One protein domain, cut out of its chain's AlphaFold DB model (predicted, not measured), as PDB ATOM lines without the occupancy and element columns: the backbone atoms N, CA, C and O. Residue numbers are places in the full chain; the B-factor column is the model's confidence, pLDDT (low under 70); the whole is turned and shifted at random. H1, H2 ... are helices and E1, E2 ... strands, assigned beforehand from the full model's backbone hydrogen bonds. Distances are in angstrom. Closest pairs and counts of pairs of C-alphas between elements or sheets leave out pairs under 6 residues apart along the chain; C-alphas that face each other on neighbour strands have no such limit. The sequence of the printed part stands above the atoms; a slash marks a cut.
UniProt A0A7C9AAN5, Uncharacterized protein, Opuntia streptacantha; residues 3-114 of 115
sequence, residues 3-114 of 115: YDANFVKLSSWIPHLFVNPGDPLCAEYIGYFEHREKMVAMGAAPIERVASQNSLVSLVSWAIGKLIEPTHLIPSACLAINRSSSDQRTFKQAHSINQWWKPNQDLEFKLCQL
ATOM      1  N   TYR A   3     240.831 203.598 137.813       59.16
ATOM      2  CA  TYR A   3     239.875 203.189 138.842       59.16
ATOM      3  C   TYR A   3     240.322 201.924 139.608       59.16
ATOM      4  O   TYR A   3     240.065 201.794 140.808       59.16
ATOM      5  N   ASP A   4     241.070 201.021 138.966       68.19
ATOM      6  CA  ASP A   4     241.672 199.870 139.644       68.19
ATOM      7  C   ASP A   4     242.797 200.295 140.581       68.19
ATOM      8  O   ASP A   4     242.855 199.837 141.720       68.19
ATOM      9  N   ALA A   5     243.625 201.243 140.138       74.12
ATOM     10  CA  ALA A   5     244.713 201.774 140.945       74.12
ATOM     11  C   ALA A   5     244.202 202.503 142.198       74.12
ATOM     12  O   ALA A   5     244.770 202.336 143.273       74.12
ATOM     13  N   ASN A   6     243.121 203.285 142.094       79.38
ATOM     14  CA  ASN A   6     242.527 203.964 143.251       79.38
ATOM     15  C   ASN A   6     241.915 202.978 144.255       79.38
ATOM     16  O   ASN A   6     242.090 203.144 145.458       79.38
ATOM     17  N   PHE A   7     241.248 201.932 143.773       79.00
ATOM     18  CA  PHE A   7     240.678 200.896 144.631       79.00
ATOM     19  C   PHE A   7     241.760 200.118 145.388       79.00
ATOM     20  O   PHE A   7     241.656 199.952 146.597       79.00
ATOM     21  N   VAL A   8     242.851 199.732 144.718       82.69
ATOM     22  CA  VAL A   8     243.998 199.097 145.387       82.69
ATOM     23  C   VAL A   8     244.664 200.056 146.378       82.69
ATOM     24  O   VAL A   8     244.996 199.648 147.486       82.69
ATOM     25  N   LYS A   9     244.802 201.347 146.044       86.50
ATOM     26  CA  LYS A   9     245.345 202.362 146.970       86.50
ATOM     27  C   LYS A   9     244.512 202.530 148.240       86.50
ATOM     28  O   LYS A   9     245.074 202.859 149.277       86.50
ATOM     29  N   LEU A  10     243.199 202.318 148.168       86.25
ATOM     30  CA  LEU A  10     242.309 202.396 149.325       86.25
ATOM     31  C   LEU A  10     242.312 201.114 150.175       86.25
ATOM     32  O   LEU A  10     241.659 201.101 151.210       86.25
ATOM     33  N   SER A  11     243.012 200.045 149.775       86.62
ATOM     34  CA  SER A  11     242.975 198.740 150.469       86.62
ATOM     35  C   SER A  11     243.407 198.807 151.934       86.62
ATOM     36  O   SER A  11     242.861 198.082 152.766       86.62
ATOM     37  N   SER A  12     244.330 199.716 152.259       89.12
ATOM     38  CA  SER A  12     244.797 199.967 153.622       89.12
ATOM     39  C   SER A  12     243.829 200.805 154.459       89.12
ATOM     40  O   SER A  12     243.982 200.877 155.678       89.12
ATOM     41  N   TRP A  13     242.845 201.461 153.837       93.06
ATOM     42  CA  TRP A  13     241.812 202.201 154.549       93.06
ATOM     43  C   TRP A  13     240.688 201.250 154.962       93.06
ATOM     44  O   TRP A  13     239.990 200.692 154.120       93.06
ATOM     45  N   ILE A  14     240.516 201.078 156.274       94.38
ATOM     46  CA  ILE A  14     239.518 200.177 156.865       94.38
ATOM     47  C   ILE A  14     238.498 201.022 157.650       94.38
ATOM     48  O   ILE A  14     238.641 201.208 158.863       94.38
ATOM     49  N   PRO A  15     237.488 201.603 156.980       94.50
ATOM     50  CA  PRO A  15     236.408 202.306 157.658       94.50
ATOM     51  C   PRO A  15     235.560 201.340 158.492       94.50
ATOM     52  O   PRO A  15     235.378 200.176 158.134       94.50
ATOM     53  N   HIS A  16     235.007 201.849 159.590       94.62
ATOM     54  CA  HIS A  16     234.013 201.131 160.383       94.62
ATOM     55  C   HIS A  16     232.622 201.491 159.864       94.62
ATOM     56  O   HIS A  16     232.244 202.663 159.885       94.62
ATOM     57  N   LEU A  17     231.877 200.500 159.382       93.25
ATOM     58  CA  LEU A  17     230.537 200.687 158.839       93.25
ATOM     59  C   LEU A  17     229.514 200.048 159.767       93.25
ATOM     60  O   LEU A  17     229.486 198.830 159.930       93.25
ATOM     61  N   PHE A  18     228.640 200.867 160.341       93.75
ATOM     62  CA  PHE A  18     227.437 200.367 160.988       93.75
ATOM     63  C   PHE A  18     226.400 200.048 159.909       93.75
ATOM     64  O   PHE A  18     225.994 200.946 159.172       93.75
ATOM     65  N   VAL A  19     225.974 198.791 159.815       93.06
ATOM     66  CA  VAL A  19     225.061 198.323 158.764       93.06
ATOM     67  C   VAL A  19     223.882 197.563 159.360       93.06
ATOM     68  O   VAL A  19     224.028 196.798 160.312       93.06
ATOM     69  N   ASN A  20     222.692 197.759 158.797       93.50
ATOM     70  CA  ASN A  20     221.477 197.055 159.199       93.50
ATOM     71  C   ASN A  20     220.875 196.297 158.004       93.50
ATOM     72  O   ASN A  20     220.519 196.939 157.022       93.50
ATOM     73  N   PRO A  21     220.690 194.966 158.072       92.06
ATOM     74  CA  PRO A  21     220.092 194.191 156.980       92.06
ATOM     75  C   PRO A  21     218.684 194.648 156.555       92.06
ATOM     76  O   PRO A  21     218.260 194.359 155.442       92.06
ATOM     77  N   GLY A  22     217.942 195.341 157.427       89.81
ATOM     78  CA  GLY A  22     216.627 195.906 157.104       89.81
ATOM     79  C   GLY A  22     216.673 197.212 156.295       89.81
ATOM     80  O   GLY A  22     215.623 197.691 155.863       89.81
ATOM     81  N   ASP A  23     217.854 197.807 156.113       88.81
ATOM     82  CA  ASP A  23     218.091 198.946 155.226       88.81
ATOM     83  C   ASP A  23     218.696 198.429 153.912       88.81
ATOM     84  O   ASP A  23     219.814 197.914 153.943       88.81
ATOM     85  N   PRO A  24     218.012 198.576 152.759       84.19
ATOM     86  CA  PRO A  24     218.518 198.146 151.463       84.19
ATOM     87  C   PRO A  24     219.944 198.618 151.174       84.19
ATOM     88  O   PRO A  24     220.749 197.822 150.718       84.19
ATOM     89  N   LEU A  25     220.312 199.860 151.505       82.44
ATOM     90  CA  LEU A  25     221.673 200.351 151.248       82.44
ATOM     91  C   LEU A  25     222.719 199.609 152.080       82.44
ATOM     92  O   LEU A  25     223.808 199.296 151.604       82.44
ATOM     93  N   CYS A  26     222.386 199.316 153.332       89.31
ATOM     94  CA  CYS A  26     223.247 198.548 154.214       89.31
ATOM     95  C   CYS A  26     223.310 197.071 153.798       89.31
ATOM     96  O   CYS A  26     224.390 196.483 153.816       89.31
ATOM     97  N   ALA A  27     222.178 196.485 153.399       87.81
ATOM     98  CA  ALA A  27     222.090 195.118 152.892       87.81
ATOM     99  C   ALA A  27     222.965 194.919 151.650       87.81
ATOM    100  O   ALA A  27     223.647 193.902 151.541       87.81
ATOM    101  N   GLU A  28     223.032 195.927 150.780       83.25
ATOM    102  CA  GLU A  28     223.933 195.932 149.632       83.25
ATOM    103  C   GLU A  28     225.405 195.862 150.041       83.25
ATOM    104  O   GLU A  28     226.146 195.022 149.535       83.25
ATOM    105  N   TYR A  29     225.844 196.670 151.011       87.06
ATOM    106  CA  TYR A  29     227.219 196.581 151.517       87.06
ATOM    107  C   TYR A  29     227.520 195.232 152.179       87.06
ATOM    108  O   TYR A  29     228.614 194.699 151.997       87.06
ATOM    109  N   ILE A  30     226.560 194.655 152.907       90.75
ATOM    110  CA  ILE A  30     226.705 193.312 153.484       90.75
ATOM    111  C   ILE A  30     226.896 192.282 152.360       90.75
ATOM    112  O   ILE A  30     227.895 191.561 152.345       90.75
ATOM    113  N   GLY A  31     225.988 192.259 151.379       86.06
ATOM    114  CA  GLY A  31     226.030 191.327 150.250       86.06
ATOM    115  C   GLY A  31     227.278 191.491 149.381       86.06
ATOM    116  O   GLY A  31     227.859 190.500 148.942       86.06
ATOM    117  N   TYR A  32     227.743 192.725 149.191       85.44
ATOM    118  CA  TYR A  32     228.987 193.036 148.497       85.44
ATOM    119  C   TYR A  32     230.191 192.332 149.112       85.44
ATOM    120  O   TYR A  32     230.901 191.603 148.419       85.44
ATOM    121  N   PHE A  33     230.418 192.525 150.412       87.94
ATOM    122  CA  PHE A  33     231.564 191.920 151.078       87.94
ATOM    123  C   PHE A  33     231.426 190.395 151.189       87.94
ATOM    124  O   PHE A  33     232.411 189.680 151.014       87.94
ATOM    125  N   GLU A  34     230.212 189.872 151.387       87.75
ATOM    126  CA  GLU A  34     229.962 188.425 151.367       87.75
ATOM    127  C   GLU A  34     230.237 187.786 150.002       87.75
ATOM    128  O   GLU A  34     230.815 186.700 149.929       87.75
ATOM    129  N   HIS A  35     229.810 188.425 148.911       82.25
ATOM    130  CA  HIS A  35     230.051 187.911 147.567       82.25
ATOM    131  C   HIS A  35     231.549 187.885 147.258       82.25
ATOM    132  O   HIS A  35     232.050 186.896 146.723       82.25
ATOM    133  N   ARG A  36     232.276 188.924 147.677       79.44
ATOM    134  CA  ARG A  36     233.731 189.000 147.543       79.44
ATOM    135  C   ARG A  36     234.450 187.880 148.282       79.44
ATOM    136  O   ARG A  36     235.214 187.142 147.668       79.44
ATOM    137  N   GLU A  37     234.139 187.671 149.558       81.75
ATOM    138  CA  GLU A  37     234.714 186.564 150.333       81.75
ATOM    139  C   GLU A  37     234.445 185.197 149.693       81.75
ATOM    140  O   GLU A  37     235.348 184.364 149.607       81.75
ATOM    141  N   LYS A  38     233.225 184.972 149.187       82.56
ATOM    142  CA  LYS A  38     232.879 183.734 148.470       82.56
ATOM    143  C   LYS A  38     233.720 183.564 147.205       82.56
ATOM    144  O   LYS A  38     234.213 182.469 146.949       82.56
ATOM    145  N   MET A  39     233.899 184.622 146.418       74.12
ATOM    146  CA  MET A  39     234.695 184.583 145.186       74.12
ATOM    147  C   MET A  39     236.178 184.311 145.461       74.12
ATOM    148  O   MET A  39     236.785 183.512 144.745       74.12
ATOM    149  N   VAL A  40     236.738 184.892 146.528       76.62
ATOM    150  CA  VAL A  40     238.096 184.580 147.003       76.62
ATOM    151  C   VAL A  40     238.199 183.112 147.419       76.62
ATOM    152  O   VAL A  40     239.094 182.408 146.953       76.62
ATOM    153  N   ALA A  41     237.254 182.614 148.223       80.75
ATOM    154  CA  ALA A  41     237.240 181.224 148.682       80.75
ATOM    155  C   ALA A  41     237.129 180.203 147.531       80.75
ATOM    156  O   ALA A  41     237.672 179.106 147.624       80.75
ATOM    157  N   MET A  42     236.456 180.566 146.435       78.94
ATOM    158  CA  MET A  42     236.318 179.733 145.233       78.94
ATOM    159  C   MET A  42     237.500 179.857 144.251       78.94
ATOM    160  O   MET A  42     237.465 179.249 143.184       78.94
ATOM    161  N   GLY A  43     238.533 180.648 144.565       71.62
ATOM    162  CA  GLY A  43     239.670 180.884 143.665       71.62
ATOM    163  C   GLY A  43     239.324 181.728 142.430       71.62
ATOM    164  O   GLY A  43     240.108 181.800 141.487       71.62
ATOM    165  N   ALA A  44     238.161 182.385 142.434       66.62
ATOM    166  CA  ALA A  44     237.655 183.223 141.352       66.62
ATOM    167  C   ALA A  44     237.903 184.726 141.597       66.62
ATOM    168  O   ALA A  44     237.275 185.568 140.951       66.62
ATOM    169  N   ALA A  45     238.844 185.068 142.486       61.53
ATOM    170  CA  ALA A  45     239.246 186.442 142.810       61.53
ATOM    171  C   ALA A  45     239.463 187.364 141.579       61.53
ATOM    172  O   ALA A  45     239.066 188.527 141.627       61.53
ATOM    173  N   PRO A  46     239.986 186.899 140.422       54.75
ATOM    174  CA  PRO A  46     240.129 187.761 139.241       54.75
ATOM    175  C   PRO A  46     238.798 188.213 138.602       54.75
ATOM    176  O   PRO A  46     238.759 189.248 137.942       54.75
ATOM    177  N   ILE A  47     237.707 187.455 138.783       56.66
ATOM    178  CA  ILE A  47     236.363 187.724 138.217       56.66
ATOM    179  C   ILE A  47     235.470 188.466 139.239       56.66
ATOM    180  O   ILE A  47     234.428 189.031 138.899       56.66
ATOM    181  N   GLU A  48     235.916 188.513 140.496       55.72
ATOM    182  CA  GLU A  48     235.230 189.052 141.673       55.72
ATOM    183  C   GLU A  48     234.683 190.468 141.466       55.72
ATOM    184  O   GLU A  48     233.535 190.748 141.815       55.72
ATOM    185  N   ARG A  49     235.477 191.369 140.876       60.72
ATOM    186  CA  ARG A  49     235.139 192.797 140.817       60.72
ATOM    187  C   ARG A  49     233.969 193.092 139.884       60.72
ATOM    188  O   ARG A  49     233.058 193.813 140.281       60.72
ATOM    189  N   VAL A  50     233.983 192.530 138.676       58.00
ATOM    190  CA  VAL A  50     232.968 192.809 137.647       58.00
ATOM    191  C   VAL A  50     231.612 192.231 138.061       58.00
ATOM    192  O   VAL A  50     230.588 192.900 137.935       58.00
ATOM    193  N   ALA A  51     231.602 191.023 138.635       55.84
ATOM    194  CA  ALA A  51     230.381 190.402 139.144       55.84
ATOM    195  C   ALA A  51     229.813 191.148 140.369       55.84
ATOM    196  O   ALA A  51     228.620 191.457 140.394       55.84
ATOM    197  N   SER A  52     230.668 191.524 141.333       60.28
ATOM    198  CA  SER A  52     230.263 192.286 142.530       60.28
ATOM    199  C   SER A  52     229.699 193.663 142.180       60.28
ATOM    200  O   SER A  52     228.689 194.084 142.740       60.28
ATOM    201  N   GLN A  53     230.346 194.368 141.246       61.47
ATOM    202  CA  GLN A  53     229.903 195.677 140.770       61.47
ATOM    203  C   GLN A  53     228.531 195.594 140.120       61.47
ATOM    204  O   GLN A  53     227.647 196.363 140.477       61.47
ATOM    205  N   ASN A  54     228.333 194.641 139.210       57.19
ATOM    206  CA  ASN A  54     227.064 194.502 138.504       57.19
ATOM    207  C   ASN A  54     225.917 194.127 139.454       57.19
ATOM    208  O   ASN A  54     224.820 194.669 139.315       57.19
ATOM    209  N   SER A  55     226.174 193.268 140.449       59.12
ATOM    210  CA  SER A  55     225.182 192.912 141.471       59.12
ATOM    211  C   SER A  55     224.755 194.137 142.280       59.12
ATOM    212  O   SER A  55     223.567 194.451 142.331       59.12
ATOM    213  N   LEU A  56     225.724 194.877 142.824       62.34
ATOM    214  CA  LEU A  56     225.467 196.088 143.602       62.34
ATOM    215  C   LEU A  56     224.743 197.170 142.797       62.34
ATOM    216  O   LEU A  56     223.791 197.766 143.285       62.34
ATOM    217  N   VAL A  57     225.159 197.422 141.553       62.44
ATOM    218  CA  VAL A  57     224.477 198.385 140.670       62.44
ATOM    219  C   VAL A  57     223.030 197.993 140.481       62.44
ATOM    220  O   VAL A  57     222.146 198.822 140.650       62.44
ATOM    221  N   SER A  58     222.779 196.729 140.138       58.44
ATOM    222  CA  SER A  58     221.432 196.274 139.814       58.44
ATOM    223  C   SER A  58     220.471 196.400 140.999       58.44
ATOM    224  O   SER A  58     219.326 196.821 140.823       58.44
ATOM    225  N   LEU A  59     220.945 196.119 142.213       59.53
ATOM    226  CA  LEU A  59     220.142 196.160 143.429       59.53
ATOM    227  C   LEU A  59     219.992 197.582 143.988       59.53
ATOM    228  O   LEU A  59     218.878 197.987 144.319       59.53
ATOM    229  N   VAL A  60     221.061 198.388 144.003       59.66
ATOM    230  CA  VAL A  60     220.987 199.817 144.367       59.66
ATOM    231  C   VAL A  60     220.073 200.565 143.396       59.66
ATOM    232  O   VAL A  60     219.255 201.389 143.811       59.66
ATOM    233  N   SER A  61     220.151 200.254 142.102       61.50
ATOM    234  CA  SER A  61     219.268 200.838 141.098       61.50
ATOM    235  C   SER A  61     217.816 200.416 141.244       61.50
ATOM    236  O   SER A  61     216.937 201.237 140.985       61.50
ATOM    237  N   TRP A  62     217.545 199.194 141.702       58.19
ATOM    238  CA  TRP A  62     216.196 198.787 142.083       58.19
ATOM    239  C   TRP A  62     215.720 199.565 143.318       58.19
ATOM    240  O   TRP A  62     214.650 200.171 143.278       58.19
ATOM    241  N   ALA A  63     216.522 199.631 144.381       57.72
ATOM    242  CA  ALA A  63     216.149 200.319 145.617       57.72
ATOM    243  C   ALA A  63     215.896 201.828 145.420       57.72
ATOM    244  O   ALA A  63     214.998 202.389 146.045       57.72
ATOM    245  N   ILE A  64     216.668 202.484 144.545       59.81
ATOM    246  CA  ILE A  64     216.607 203.939 144.306       59.81
ATOM    247  C   ILE A  64     215.775 204.295 143.054       59.81
ATOM    248  O   ILE A  64     215.432 205.457 142.839       59.81
ATOM    249  N   GLY A  65     215.414 203.315 142.219       58.16
ATOM    250  CA  GLY A  65     214.657 203.527 140.979       58.16
ATOM    251  C   GLY A  65     215.439 204.257 139.876       58.16
ATOM    252  O   GLY A  65     214.836 204.814 138.959       58.16
ATOM    253  N   LYS A  66     216.775 204.291 139.957       58.25
ATOM    254  CA  LYS A  66     217.653 204.981 138.997       58.25
ATOM    255  C   LYS A  66     218.932 204.188 138.756       58.25
ATOM    256  O   LYS A  66     219.521 203.675 139.703       58.25
ATOM    257  N   LEU A  67     219.397 204.139 137.504       54.19
ATOM    258  CA  LEU A  67     220.701 203.562 137.168       54.19
ATOM    259  C   LEU A  67     221.808 204.375 137.864       54.19
ATOM    260  O   LEU A  67     221.988 205.556 137.558       54.19
ATOM    261  N   ILE A  68     222.494 203.774 138.835       57.75
ATOM    262  CA  ILE A  68     223.598 204.398 139.570       57.75
ATOM    263  C   ILE A  68     224.846 203.610 139.217       57.75
ATOM    264  O   ILE A  68     224.924 202.418 139.492       57.75
ATOM    265  N   GLU A  69     225.825 204.262 138.595       56.44
ATOM    266  CA  GLU A  69     227.133 203.639 138.402       56.44
ATOM    267  C   GLU A  69     227.782 203.372 139.772       56.44
ATOM    268  O   GLU A  69     227.732 204.249 140.642       56.44
ATOM    269  N   PRO A  70     228.427 202.207 139.988       58.34
ATOM    270  CA  PRO A  70     228.998 201.817 141.274       58.34
ATOM    271  C   PRO A  70     230.336 202.534 141.452       58.34
ATOM    272  O   PRO A  70     231.420 201.956 141.400       58.34
ATOM    273  N   THR A  71     230.277 203.846 141.609       55.88
ATOM    274  CA  THR A  71     231.453 204.716 141.616       55.88
ATOM    275  C   THR A  71     232.193 204.697 142.955       55.88
ATOM    276  O   THR A  71     233.302 205.218 143.039       55.88
ATOM    277  N   HIS A  72     231.644 204.040 143.987       63.19
ATOM    278  CA  HIS A  72     232.112 204.179 145.372       63.19
ATOM    279  C   HIS A  72     232.337 202.858 146.120       63.19
ATOM    280  O   HIS A  72     232.146 202.796 147.330       63.19
ATOM    281  N   LEU A  73     232.752 201.793 145.431       76.25
ATOM    282  CA  LEU A  73     233.155 200.577 146.139       76.25
ATOM    283  C   LEU A  73     234.422 200.824 146.947       76.25
ATOM    284  O   LEU A  73     235.411 201.339 146.422       76.25
ATOM    285  N   ILE A  74     234.395 200.402 148.206       85.62
ATOM    286  CA  ILE A  74     235.562 200.410 149.079       85.62
ATOM    287  C   ILE A  74     236.159 198.999 149.168       85.62
ATOM    288  O   ILE A  74     235.426 198.010 149.221       85.62
ATOM    289  N   PRO A  75     237.491 198.876 149.162       86.75
ATOM    290  CA  PRO A  75     238.170 197.583 149.122       86.75
ATOM    291  C   PRO A  75     238.143 196.840 150.457       86.75
ATOM    292  O   PRO A  75     238.168 195.609 150.452       86.75
ATOM    293  N   SER A  76     238.062 197.568 151.567       90.50
ATOM    294  CA  SER A  76     238.145 197.026 152.920       90.50
ATOM    295  C   SER A  76     237.160 197.756 153.837       90.50
ATOM    296  O   SER A  76     236.857 198.924 153.598       90.50
ATOM    297  N   ALA A  77     236.657 197.084 154.871       94.50
ATOM    298  CA  ALA A  77     235.841 197.663 155.937       94.50
ATOM    299  C   ALA A  77     235.782 196.743 157.167       94.50
ATOM    300  O   ALA A  77     235.919 195.526 157.064       94.50
ATOM    301  N   CYS A  78     235.507 197.333 158.329       96.19
ATOM    302  CA  CYS A  78     235.038 196.623 159.513       96.19
ATOM    303  C   CYS A  78     233.529 196.861 159.640       96.19
ATOM    304  O   CYS A  78     233.095 197.989 159.875       96.19
ATOM    305  N   LEU A  79     232.719 195.828 159.430       95.88
ATOM    306  CA  LEU A  79     231.267 195.914 159.533       95.88
ATOM    307  C   LEU A  79     230.834 195.675 160.978       95.88
ATOM    308  O   LEU A  79     231.245 194.691 161.584       95.88
ATOM    309  N   ALA A  80     229.972 196.543 161.497       95.75
ATOM    310  CA  ALA A  80     229.172 196.321 162.694       95.75
ATOM    311  C   ALA A  80     227.723 196.086 162.245       95.75
ATOM    312  O   ALA A  80     226.989 197.032 161.951       95.75
ATOM    313  N   ILE A  81     227.341 194.818 162.111       95.06
ATOM    314  CA  ILE A  81     226.056 194.392 161.561       95.06
ATOM    315  C   ILE A  81     225.031 194.300 162.690       95.06
ATOM    316  O   ILE A  81     225.174 193.491 163.602       95.06
ATOM    317  N   ASN A  82     223.965 195.093 162.610       93.81
ATOM    318  CA  ASN A  82     222.876 195.056 163.580       93.81
ATOM    319  C   ASN A  82     221.948 193.852 163.337       93.81
ATOM    320  O   ASN A  82     221.188 193.815 162.365       93.81
ATOM    321  N   ARG A  83     221.992 192.873 164.246       91.31
ATOM    322  CA  ARG A  83     221.155 191.660 164.248       91.31
ATOM    323  C   ARG A  83     219.938 191.763 165.171       91.31
ATOM    324  O   ARG A  83     219.134 190.835 165.236       91.31
ATOM    325  N   SER A  84     219.738 192.909 165.823       87.25
ATOM    326  CA  SER A  84     218.622 193.132 166.746       87.25
ATOM    327  C   SER A  84     217.270 192.989 166.032       87.25
ATOM    328  O   SER A  84     216.912 193.799 165.173       87.25
ATOM    329  N   SER A  85     216.457 192.003 166.429       72.06
ATOM    330  CA  SER A  85     215.163 191.701 165.787       72.06
ATOM    331  C   SER A  85     214.174 192.876 165.808       72.06
ATOM    332  O   SER A  85     213.304 192.988 164.945       72.06
ATOM    333  N   SER A  86     214.290 193.781 166.787       68.44
ATOM    334  CA  SER A  86     213.407 194.945 166.924       68.44
ATOM    335  C   SER A  86     213.588 195.996 165.831       68.44
ATOM    336  O   SER A  86     212.638 196.736 165.559       68.44
ATOM    337  N   ASP A  87     214.784 196.071 165.244       64.38
ATOM    338  CA  ASP A  87     215.196 197.122 164.304       64.38
ATOM    339  C   ASP A  87     214.923 196.742 162.848       64.38
ATOM    340  O   ASP A  87     214.926 197.603 161.973       64.38
ATOM    341  N   GLN A  88     214.603 195.471 162.601       64.81
ATOM    342  CA  GLN A  88     214.315 194.914 161.280       64.81
ATOM    343  C   GLN A  88     212.826 194.998 160.894       64.81
ATOM    344  O   GLN A  88     212.429 194.500 159.846       64.81
ATOM    345  N   ARG A  89     211.970 195.619 161.722       71.75
ATOM    346  CA  ARG A  89     210.512 195.631 161.484       71.75
ATOM    347  C   ARG A  89     210.073 196.545 160.342       71.75
ATOM    348  O   ARG A  89     209.031 196.296 159.749       71.75
ATOM    349  N   THR A  90     210.826 197.606 160.040       83.56
ATOM    350  CA  THR A  90     210.537 198.506 158.910       83.56
ATOM    351  C   THR A  90     211.820 199.116 158.351       83.56
ATOM    352  O   THR A  90     212.723 199.440 159.123       83.56
ATOM    353  N   PHE A  91     211.850 199.395 157.042       84.88
ATOM    354  CA  PHE A  91     212.938 200.149 156.401       84.88
ATOM    355  C   PHE A  91     213.260 201.447 157.154       84.88
ATOM    356  O   PHE A  91     214.409 201.718 157.479       84.88
ATOM    357  N   LYS A  92     212.238 202.231 157.522       85.44
ATOM    358  CA  LYS A  92     212.432 203.507 158.225       85.44
ATOM    359  C   LYS A  92     213.157 203.340 159.564       85.44
ATOM    360  O   LYS A  92     213.946 204.206 159.930       85.44
ATOM    361  N   GLN A  93     212.891 202.261 160.299       87.19
ATOM    362  CA  GLN A  93     213.579 201.971 161.561       87.19
ATOM    363  C   GLN A  93     215.020 201.523 161.322       87.19
ATOM    364  O   GLN A  93     215.909 202.008 162.017       87.19
ATOM    365  N   ALA A  94     215.238 200.668 160.322       88.81
ATOM    366  CA  ALA A  94     216.554 200.159 159.955       88.81
ATOM    367  C   ALA A  94     217.454 201.200 159.273       88.81
ATOM    368  O   ALA A  94     218.666 201.042 159.272       88.81
ATOM    369  N   HIS A  95     216.878 202.259 158.703       88.12
ATOM    370  CA  HIS A  95     217.605 203.349 158.051       88.12
ATOM    371  C   HIS A  95     217.811 204.562 158.974       88.12
ATOM    372  O   HIS A  95     218.726 205.358 158.788       88.12
ATOM    373  N   SER A  96     216.958 204.737 159.990       87.62
ATOM    374  CA  SER A  96     217.044 205.905 160.871       87.62
ATOM    375  C   SER A  96     218.309 205.877 161.718       87.62
ATOM    376  O   SER A  96     218.635 204.869 162.342       87.62
ATOM    377  N   ILE A  97     218.932 207.046 161.862       88.75
ATOM    378  CA  ILE A  97     220.067 207.271 162.768       88.75
ATOM    379  C   ILE A  97     219.751 206.875 164.222       88.75
ATOM    380  O   ILE A  97     220.639 206.463 164.958       88.75
ATOM    381  N   ASN A  98     218.465 206.882 164.597       85.50
ATOM    382  CA  ASN A  98     217.976 206.442 165.905       85.50
ATOM    383  C   ASN A  98     218.405 205.031 166.302       85.50
ATOM    384  O   ASN A  98     218.406 204.710 167.488       85.50
ATOM    385  N   GLN A  99     218.721 204.172 165.336       86.94
ATOM    386  CA  GLN A  99     219.229 202.846 165.643       86.94
ATOM    387  C   GLN A  99     220.626 202.895 166.284       86.94
ATOM    388  O   GLN A  99     220.936 202.003 167.052       86.94
ATOM    389  N   TRP A 100     221.459 203.910 166.032       86.75
ATOM    390  CA  TRP A 100     222.865 203.929 166.477       86.75
ATOM    391  C   TRP A 100     223.051 204.099 167.986       86.75
ATOM    392  O   TRP A 100     224.122 203.810 168.506       86.75
ATOM    393  N   TRP A 101     222.039 204.599 168.693       84.12
ATOM    394  CA  TRP A 101     222.123 204.876 170.130       84.12
ATOM    395  C   TRP A 101     221.166 204.023 170.964       84.12
ATOM    396  O   TRP A 101     220.863 204.364 172.112       84.12
ATOM    397  N   LYS A 102     220.640 202.927 170.406       83.00
ATOM    398  CA  LYS A 102     219.770 202.031 171.172       83.00
ATOM    399  C   LYS A 102     220.583 201.257 172.215       83.00
ATOM    400  O   LYS A 102     221.672 200.787 171.905       83.00
ATOM    401  N   PRO A 103     220.068 201.085 173.443       79.75
ATOM    402  CA  PRO A 103     220.695 200.193 174.408       79.75
ATOM    403  C   PRO A 103     220.535 198.728 173.969       79.75
ATOM    404  O   PRO A 103     219.530 198.377 173.351       79.75
ATOM    405  N   ASN A 104     221.494 197.873 174.344       79.94
ATOM    406  CA  ASN A 104     221.472 196.417 174.131       79.94
ATOM    407  C   ASN A 104     221.326 195.988 172.660       79.94
ATOM    408  O   ASN A 104     220.498 195.135 172.338       79.94
ATOM    409  N   GLN A 105     222.119 196.583 171.770       85.31
ATOM    410  CA  GLN A 105     222.178 196.127 170.382       85.31
ATOM    411  C   GLN A 105     222.938 194.811 170.276       85.31
ATOM    412  O   GLN A 105     224.018 194.665 170.848       85.31
ATOM    413  N   ASP A 106     222.388 193.892 169.494       91.56
ATOM    414  CA  ASP A 106     223.094 192.700 169.050       91.56
ATOM    415  C   ASP A 106     223.895 193.050 167.789       91.56
ATOM    416  O   ASP A 106     223.323 193.218 166.706       91.56
ATOM    417  N   LEU A 107     225.202 193.276 167.957       92.88
ATOM    418  CA  LEU A 107     226.117 193.659 166.881       92.88
ATOM    419  C   LEU A 107     227.078 192.514 166.566       92.88
ATOM    420  O   LEU A 107     227.876 192.100 167.406       92.88
ATOM    421  N   GLU A 108     227.046 192.062 165.319       95.19
ATOM    422  CA  GLU A 108     228.042 191.154 164.762       95.19
ATOM    423  C   GLU A 108     229.155 191.976 164.104       95.19
ATOM    424  O   GLU A 108     228.889 192.806 163.233       95.19
ATOM    425  N   PHE A 109     230.408 191.744 164.499       95.69
ATOM    426  CA  PHE A 109     231.560 192.429 163.914       95.69
ATOM    427  C   PHE A 109     232.259 191.547 162.883       95.69
ATOM    428  O   PHE A 109     232.611 190.405 163.178       95.69
ATOM    429  N   LYS A 110     232.507 192.096 161.691       95.44
ATOM    430  CA  LYS A 110     233.146 191.375 160.586       95.44
ATOM    431  C   LYS A 110     234.199 192.233 159.894       95.44
ATOM    432  O   LYS A 110     233.892 193.311 159.393       95.44
ATOM    433  N   LEU A 111     235.438 191.745 159.842       94.62
ATOM    434  CA  LEU A 111     236.508 192.380 159.077       94.62
ATOM    435  C   LEU A 111     236.519 191.830 157.651       94.62
ATOM    436  O   LEU A 111     236.773 190.645 157.447       94.62
ATOM    437  N   CYS A 112     236.301 192.707 156.678       90.62
ATOM    438  CA  CYS A 112     236.377 192.390 155.261       90.62
ATOM    439  C   CYS A 112     237.539 193.184 154.663       90.62
ATOM    440  O   CYS A 112     237.482 194.410 154.599       90.62
ATOM    441  N   GLN A 113     238.608 192.507 154.251       86.62
ATOM    442  CA  GLN A 113     239.828 193.152 153.773       86.62
ATOM    443  C   GLN A 113     240.229 192.597 152.408       86.62
ATOM    444  O   GLN A 113     240.188 191.389 152.186       86.62
ATOM    445  N   LEU A 114     240.632 193.488 151.501       77.31
ATOM    446  CA  LEU A 114     241.327 193.099 150.278       77.31
ATOM    447  C   LEU A 114     242.772 192.702 150.643       77.31
ATOM    448  O   LEU A 114     243.522 193.546 151.138       77.31
TER     449      LEU A 114
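Overview. This is residues 3 to 114 of the 115 residues of an uncharacterized protein of Opuntia streptacantha (UniProt A0A7C9AAN5). A small sheet of three strands, E1, E2 and E3, has a helical hairpin stacked on one face: H2 packs on the sheet, and H3 packs on H2 on the side away from the sheet. H1 sits beyond one end of the strands and the short helices H4 and H5 lie by the other end, while residues 65 to 76 run from the end of H3 back to E2. The printed part has 112 residues with five named helices and three named strands, in the order H1 E1 H2 H3 E2 H4 H5 E3; the sheet runs E1 E2 E3 and is mixed, and the class is mixed, helices and strands. The whole is compact, with a radius of gyration of the C-alphas of 14.7 A and spans of 41 by 30 by 25 A.

Arrangement. Begin at inner strand E2, residues 77 to 82. Edge strand E1, residues 16 to 19, is its parallel neighbour; look for N 17 and O 78, 2.8 A apart and within hydrogen-bond range. Edge strand E3, residues 107 to 112, is antiparallel to E2, with N 79 and O 110 at 2.8 A. H2, residues 24 to 41, is on the sheet at a height over the sheet of 10.2 A, the two making two layers, a sheet with a helix on one face. It runs slantwise to the strands, at 50 degrees to E1 on the local plane; the closest C-alphas of H2 and E1 are those of Cys 26 and Val 19, 4.9 A apart. H3, residues 48 to 64, touches H2 and forms a helical hairpin with it, at a shallow tilt of 15 degrees, opposite ways; their closest C-alphas, of Met 39 and Glu 48, are 5.7 A apart. E1, H2, H3 and E2 form a strand-helix-strand unit, two parallel neighbour strands joined through helices, with a right-handed crossover. H4, residues 91 to 95, is close to H2 but not clearly touching, with the C-alphas of Phe 91 and Pro 24 7.7 A apart. H5, residues 97 to 101, only grazes the sheet, with residues 99 to 100. H1, residues 3 to 9, is apart from H2 and H3. In H1, H2, H3 and H4 every O i to N i+4 pair is within hydrogen-bond range; in H5 it is 0 of 1, beside 1 of 2 O i to N i+3 pairs.

Along the chain. Find C-alpha 77 at (235.841, 197.663, 155.937); from there E2 runs 15.3 A to C-alpha 82, and E3 measures 15.6 A, ending at C-alpha 112 at (236.377, 192.390, 155.261). E1 is 9.5 A long. H2 starts at C-alpha 24, (218.518, 198.146, 151.463), and spans 25.4 A, and H3 spans 24.0 A. H1, H4 and H5 span 9.8, 5.9 and 8.0 A.

Size, cuts and confidence. The two C-alphas farthest apart, of Pro 46 and Pro 103, are 42.1 A apart. The printed part has no cut, and the link from H3 to E2, 12 residues, is long. The mean pLDDT of the printed part is 78.5; it is under 70 at residues 3 to 4, 44 to 72 and 86 to 88.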